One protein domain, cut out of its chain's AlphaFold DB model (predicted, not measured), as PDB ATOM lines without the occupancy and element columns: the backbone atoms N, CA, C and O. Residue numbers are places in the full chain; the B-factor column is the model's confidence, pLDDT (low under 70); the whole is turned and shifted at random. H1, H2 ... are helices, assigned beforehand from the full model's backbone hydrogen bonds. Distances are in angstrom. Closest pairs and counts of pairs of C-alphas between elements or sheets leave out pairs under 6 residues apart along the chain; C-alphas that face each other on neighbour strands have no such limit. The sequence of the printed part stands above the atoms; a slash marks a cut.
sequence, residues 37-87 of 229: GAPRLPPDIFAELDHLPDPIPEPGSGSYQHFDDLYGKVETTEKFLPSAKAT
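What this domain is: This is residues 37 to 87 of the 229 residues of an uncharacterized protein of Lottia gigantea (UniProt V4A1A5). You are looking at an elongated, mostly unnamed chain with little regular structure: H1 lies in a free arm at one end, and beyond it a long loop runs out to Gly 60, folds back to H2, then goes on to H3. The 51 printed residues hold three short named helices, H1, H2 and H3 in chain order, and no named strand; the class is all helix, with only 14 residues in named elements. The whole is only just loose, close to extended, with a radius of gyration of the C-alphas of 14.2 A and spans of 41 by 24 by 14 A.

How they stand to each other: Look first at residues 37 to 47, which stand free; of these, 43 to 47 belong to H1, residues 43 to 48. H2, residues 67 to 70, and H3, residues 82 to 85, follow; the three helices are apart from one another. Every O i to N i+4 pair in H1 is within hydrogen-bond range; H2 and H3 are too short for such a pair.

Where its parts are: Find C-alpha 43 at (138.511, 213.711, 189.946); H1 runs 8.8 A from there. H2 is 5.2 A long, and H3, 5.3 A long, ends at C-alpha 85, (138.780, 177.582, 184.818).

The domain as a whole: The C-alphas of Ala 38 and Gly 60, 42.3 A apart, are the two farthest apart. The printed part has no cut; both links are long. Residues 82 to 87 are under 70 in pLDDT.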
ATOM      1  N   GLY A  37     146.576 207.569 180.230       85.75
ATOM      2  CA  GLY A  37     146.304 209.008 180.186       85.75
ATOM      3  C   GLY A  37     145.420 209.488 181.343       85.75
ATOM      4  O   GLY A  37     144.944 208.699 182.165       85.75
ATOM      5  N   ALA A  38     145.145 210.792 181.378       88.56
ATOM      6  CA  ALA A  38     144.243 211.371 182.367       88.56
ATOM      7  C   ALA A  38     142.807 210.802 182.247       88.56
ATOM      8  O   ALA A  38     142.316 210.546 181.131       88.56
ATOM      9  N   PRO A  39     142.105 210.580 183.373       89.56
ATOM     10  CA  PRO A  39     140.658 210.390 183.365       89.56
ATOM     11  C   PRO A  39     139.959 211.586 182.719       89.56
ATOM     12  O   PRO A  39     140.356 212.728 182.921       89.56
ATOM     13  N   ARG A  40     138.925 211.315 181.915       90.81
ATOM     14  CA  ARG A  40     138.096 212.377 181.319       90.81
ATOM     15  C   ARG A  40     137.061 212.922 182.304       90.81
ATOM     16  O   ARG A  40     136.563 214.021 182.109       90.81
ATOM     17  N   LEU A  41     136.712 212.121 183.308       90.00
ATOM     18  CA  LEU A  41     135.774 212.500 184.354       90.00
ATOM     19  C   LEU A  41     136.452 213.416 185.383       90.00
ATOM     20  O   LEU A  41     137.660 213.273 185.603       90.00
ATOM     21  N   PRO A  42     135.686 214.313 186.030       91.38
ATOM     22  CA  PRO A  42     136.144 215.065 187.192       91.38
ATOM     23  C   PRO A  42     136.741 214.147 188.278       91.38
ATOM     24  O   PRO A  42     136.248 213.027 188.450       91.38
ATOM     25  N   PRO A  43     137.806 214.570 188.990       89.00
ATOM     26  CA  PRO A  43     138.511 213.711 189.946       89.00
ATOM     27  C   PRO A  43     137.633 213.155 191.072       89.00
ATOM     28  O   PRO A  43     137.825 212.015 191.480       89.00
ATOM     29  N   ASP A  44     136.676 213.950 191.541       90.81
ATOM     30  CA  ASP A  44     135.664 213.609 192.540       90.81
ATOM     31  C   ASP A  44     134.758 212.472 192.054       90.81
ATOM     32  O   ASP A  44     134.706 211.421 192.684       90.81
ATOM     33  N   ILE A  45     134.167 212.609 190.864       91.31
ATOM     34  CA  ILE A  45     133.314 211.565 190.274       91.31
ATOM     35  C   ILE A  45     134.131 210.304 189.953       91.31
ATOM     36  O   ILE A  45     133.680 209.180 190.148       91.31
ATOM     37  N   PHE A  46     135.358 210.466 189.450       92.31
ATOM     38  CA  PHE A  46     136.215 209.331 189.111       92.31
ATOM     39  C   PHE A  46     136.658 208.533 190.347       92.31
ATOM     40  O   PHE A  46     136.841 207.312 190.261       92.31
ATOM     41  N   ALA A  47     136.852 209.213 191.480       88.75
ATOM     42  CA  ALA A  47     137.222 208.585 192.741       88.75
ATOM     43  C   ALA A  47     136.107 207.683 193.291       88.75
ATOM     44  O   ALA A  47     136.426 206.678 193.919       88.75
ATOM     45  N   GLU A  48     134.844 208.000 193.000       91.25
ATOM     46  CA  GLU A  48     133.670 207.227 193.429       91.25
ATOM     47  C   GLU A  48     133.427 205.952 192.607       91.25
ATOM     48  O   GLU A  48     132.674 205.087 193.036       91.25
ATOM     49  N   LEU A  49     134.048 205.809 191.430       90.06
ATOM     50  CA  LEU A  49     133.874 204.608 190.610       90.06
ATOM     51  C   LEU A  49     134.603 203.412 191.221       90.06
ATOM     52  O   LEU A  49     135.773 203.517 191.577       90.06
ATOM     53  N   ASP A  50     133.995 202.237 191.202       88.81
ATOM     54  CA  ASP A  50     134.677 200.985 191.519       88.81
ATOM     55  C   ASP A  50     135.275 200.319 190.275       88.81
ATOM     56  O   ASP A  50     134.947 200.647 189.126       88.81
ATOM     57  N   HIS A  51     136.195 199.383 190.513       86.31
ATOM     58  CA  HIS A  51     136.671 198.473 189.476       86.31
ATOM     59  C   HIS A  51     135.535 197.544 189.030       86.31
ATOM     60  O   HIS A  51     134.635 197.230 189.807       86.31
ATOM     61  N   LEU A  52     135.570 197.112 187.767       88.12
ATOM     62  CA  LEU A  52     134.613 196.120 187.281       88.12
ATOM     63  C   LEU A  52     134.785 194.819 188.087       88.12
ATOM     64  O   LEU A  52     135.914 194.334 188.174       88.12
ATOM     65  N   PRO A  53     133.708 194.262 188.667       89.44
ATOM     66  CA  PRO A  53     133.779 193.022 189.420       89.44
ATOM     67  C   PRO A  53     134.041 191.828 188.494       89.44
ATOM     68  O   PRO A  53     133.479 191.732 187.400       89.44
ATOM     69  N   ASP A  54     134.853 190.886 188.966       88.94
ATOM     70  CA  ASP A  54     135.020 189.568 188.363       88.94
ATOM     71  C   ASP A  54     133.727 188.742 188.507       88.94
ATOM     72  O   ASP A  54     133.014 188.849 189.509       88.94
ATOM     73  N   PRO A  55     133.422 187.858 187.543       88.88
ATOM     74  CA  PRO A  55     132.186 187.088 187.539       88.88
ATOM     75  C   PRO A  55     132.140 186.085 188.701       88.88
ATOM     76  O   PRO A  55     132.957 185.169 188.765       88.88
ATOM     77  N   ILE A  56     131.145 186.193 189.587       90.88
ATOM     78  CA  ILE A  56     130.921 185.252 190.700       90.88
ATOM     79  C   ILE A  56     129.742 184.329 190.365       90.88
ATOM     80  O   ILE A  56     128.683 184.828 189.990       90.88
ATOM     81  N   PRO A  57     129.882 182.993 190.465       90.62
ATOM     82  CA  PRO A  57     128.779 182.081 190.197       90.62
ATOM     83  C   PRO A  57     127.670 182.258 191.235       90.62
ATOM     84  O   PRO A  57     127.928 182.396 192.434       90.62
ATOM     85  N   GLU A  58     126.430 182.215 190.772       91.50
ATOM     86  CA  GLU A  58     125.269 182.173 191.645       91.50
ATOM     87  C   GLU A  58     125.044 180.725 192.137       91.50
ATOM     88  O   GLU A  58     125.109 179.772 191.346       91.50
ATOM     89  N   PRO A  59     124.830 180.506 193.447       87.88
ATOM     90  CA  PRO A  59     124.641 179.164 193.986       87.88
ATOM     91  C   PRO A  59     123.412 178.464 193.393       87.88
ATOM     92  O   PRO A  59     122.280 178.890 193.590       87.88
ATOM     93  N   GLY A  60     123.629 177.335 192.716       85.56
ATOM     94  CA  GLY A  60     122.558 176.424 192.297       85.56
ATOM     95  C   GLY A  60     121.851 176.757 190.979       85.56
ATOM     96  O   GLY A  60     121.112 175.908 190.491       85.56
ATOM     97  N   SER A  61     122.102 177.916 190.363       83.56
ATOM     98  CA  SER A  61     121.506 178.285 189.066       83.56
ATOM     99  C   SER A  61     122.389 177.943 187.865       83.56
ATOM    100  O   SER A  61     121.897 177.791 186.749       83.56
ATOM    101  N   GLY A  62     123.701 177.798 188.078       80.81
ATOM    102  CA  GLY A  62     124.666 177.607 186.991       80.81
ATOM    103  C   GLY A  62     124.956 178.883 186.185       80.81
ATOM    104  O   GLY A  62     125.779 178.833 185.272       80.81
ATOM    105  N   SER A  63     124.332 180.013 186.532       89.19
ATOM    106  CA  SER A  63     124.625 181.352 186.011       89.19
ATOM    107  C   SER A  63     125.586 182.125 186.923       89.19
ATOM    108  O   SER A  63     125.988 181.659 187.992       89.19
ATOM    109  N   TYR A  64     126.006 183.309 186.474       91.69
ATOM    110  CA  TYR A  64     126.749 184.272 187.289       91.69
ATOM    111  C   TYR A  64     125.788 185.261 187.953       91.69
ATOM    112  O   TYR A  64     124.696 185.497 187.440       91.69
ATOM    113  N   GLN A  65     126.207 185.831 189.082       92.69
ATOM    114  CA  GLN A  65     125.475 186.891 189.774       92.69
ATOM    115  C   GLN A  65     125.371 188.151 188.904       92.69
ATOM    116  O   GLN A  65     126.232 188.406 188.054       92.69
ATOM    117  N   HIS A  66     124.313 188.931 189.118       93.25
ATOM    118  CA  HIS A  66     124.059 190.151 188.359       93.25
ATOM    119  C   HIS A  66     125.060 191.259 188.721       93.25
ATOM    120  O   HIS A  66     125.527 191.350 189.855       93.25
ATOM    121  N   PHE A  67     125.373 192.136 187.761       91.88
ATOM    122  CA  PHE A  67     126.338 193.225 187.955       91.88
ATOM    123  C   PHE A  67     125.967 194.136 189.130       91.88
ATOM    124  O   PHE A  67     126.826 194.450 189.954       91.88
ATOM    125  N   ASP A  68     124.689 194.509 189.236       92.94
ATOM    126  CA  ASP A  68     124.195 195.407 190.287       92.94
ATOM    127  C   ASP A  68     124.392 194.846 191.697       92.94
ATOM    128  O   ASP A  68     124.460 195.613 192.657       92.94
ATOM    129  N   ASP A  69     124.497 193.527 191.845       92.38
ATOM    130  CA  ASP A  69     124.726 192.874 193.135       92.38
ATOM    131  C   ASP A  69     126.212 192.828 193.508       92.38
ATOM    132  O   ASP A  69     126.550 192.672 194.681       92.38
ATOM    133  N   LEU A  70     127.101 193.019 192.528       92.38
ATOM    134  CA  LEU A  70     128.549 192.921 192.692       92.38
ATOM    135  C   LEU A  70     129.239 194.292 192.738       92.38
ATOM    136  O   LEU A  70     130.104 194.510 193.588       92.38
ATOM    137  N   TYR A  71     128.871 195.216 191.845       92.94
ATOM    138  CA  TYR A  71     129.577 196.487 191.655       92.94
ATOM    139  C   TYR A  71     129.568 197.347 192.925       92.94
ATOM    140  O   TYR A  71     128.505 197.714 193.425       92.94
ATOM    141  N   GLY A  72     130.756 197.628 193.467       88.38
ATOM    142  CA  GLY A  72     130.942 198.409 194.700       88.38
ATOM    143  C   GLY A  72     130.424 197.751 195.985       88.38
ATOM    144  O   GLY A  72     130.469 198.358 197.054       88.38
ATOM    145  N   LYS A  73     129.925 196.511 195.908       91.25
ATOM    146  CA  LYS A  73     129.310 195.795 197.038       91.25
ATOM    147  C   LYS A  73     130.139 194.607 197.509       91.25
ATOM    148  O   LYS A  73     130.156 194.313 198.703       91.25
ATOM    149  N   VAL A  74     130.798 193.910 196.584       88.19
ATOM    150  CA  VAL A  74     131.511 192.659 196.860       88.19
ATOM    151  C   VAL A  74     132.916 192.732 196.278       88.19
ATOM    152  O   VAL A  74     133.086 192.989 195.089       88.19
ATOM    153  N   GLU A  75     133.933 192.450 197.097       84.25
ATOM    154  CA  GLU A  75     135.281 192.211 196.578       84.25
ATOM    155  C   GLU A  75     135.308 190.875 195.832       84.25
ATOM    156  O   GLU A  75     135.094 189.799 196.398       84.25
ATOM    157  N   THR A  76     135.559 190.949 194.532       87.38
ATOM    158  CA  THR A  76     135.616 189.786 193.650       87.38
ATOM    159  C   THR A  76     137.060 189.350 193.413       87.38
ATOM    160  O   THR A  76     138.001 190.107 193.639       87.38
ATOM    161  N   THR A  77     137.252 188.114 192.949       85.62
ATOM    162  CA  THR A  77     138.581 187.599 192.587       85.62
ATOM    163  C   THR A  77     138.530 186.871 191.251       85.62
ATOM    164  O   THR A  77     137.511 186.270 190.900       85.62
ATOM    165  N   GLU A  78     139.680 186.792 190.582       82.12
ATOM    166  CA  GLU A  78     139.859 186.100 189.298       82.12
ATOM    167  C   GLU A  78     139.525 184.595 189.323       82.12
ATOM    168  O   GLU A  78     139.430 183.949 188.278       82.12
ATOM    169  N   LYS A  79     139.325 184.003 190.510       83.56
ATOM    170  CA  LYS A  79     139.085 182.565 190.721       83.56
ATOM    171  C   LYS A  79     137.990 181.996 189.820       83.56
ATOM    172  O   LYS A  79     138.024 180.818 189.459       83.56
ATOM    173  N   PHE A  80     136.981 182.805 189.520       84.62
ATOM    174  CA  PHE A  80     135.796 182.354 188.813       84.62
ATOM    175  C   PHE A  80     135.748 182.755 187.339       84.62
ATOM    176  O   PHE A  80     134.804 182.342 186.657       84.62
ATOM    177  N   LEU A  81     136.777 183.447 186.837       80.19
ATOM    178  CA  LEU A  81     136.898 183.801 185.428       80.19
ATOM    179  C   LEU A  81     136.828 182.544 184.542       80.19
ATOM    180  O   LEU A  81     137.496 181.542 184.831       80.19
ATOM    181  N   PRO A  82     136.067 182.574 183.431       69.31
ATOM    182  CA  PRO A  82     136.026 181.464 182.480       69.31
ATOM    183  C   PRO A  82     137.419 181.060 181.978       69.31
ATOM    184  O   PRO A  82     137.713 179.872 181.845       69.31
ATOM    185  N   SER A  83     138.300 182.042 181.769       67.12
ATOM    186  CA  SER A  83     139.692 181.843 181.355       67.12
ATOM    187  C   SER A  83     140.546 181.145 182.419       67.12
ATOM    188  O   SER A  83     141.402 180.338 182.067       67.12
ATOM    189  N   ALA A  84     140.290 181.389 183.708       69.75
ATOM    190  CA  ALA A  84     141.006 180.751 184.816       69.75
ATOM    191  C   ALA A  84     140.579 179.287 185.030       69.75
ATOM    192  O   ALA A  84     141.387 178.450 185.432       69.75
ATOM    193  N   LYS A  85     139.313 178.956 184.734       63.88
ATOM    194  CA  LYS A  85     138.780 177.582 184.818       63.88
ATOM    195  C   LYS A  85     139.110 176.725 183.600       63.88
ATOM    196  O   LYS A  85     138.966 175.502 183.663       63.88
ATOM    197  N   ALA A  86     139.539 177.337 182.498       56.06
ATOM    198  CA  ALA A  86     139.975 176.613 181.320       56.06
ATOM    199  C   ALA A  86     141.292 175.882 181.628       56.06
ATOM    200  O   ALA A  86     142.389 176.379 181.383       56.06
ATOM    201  N   THR A  87     141.193 174.649 182.131       48.69
ATOM    202  CA  THR A  87     142.287 173.705 181.912       48.69
ATOM    203  C   THR A  87     142.442 173.564 180.396       48.69
ATOM    204  O   THR A  87     141.441 173.361 179.703       48.69
TER     205      THR A  87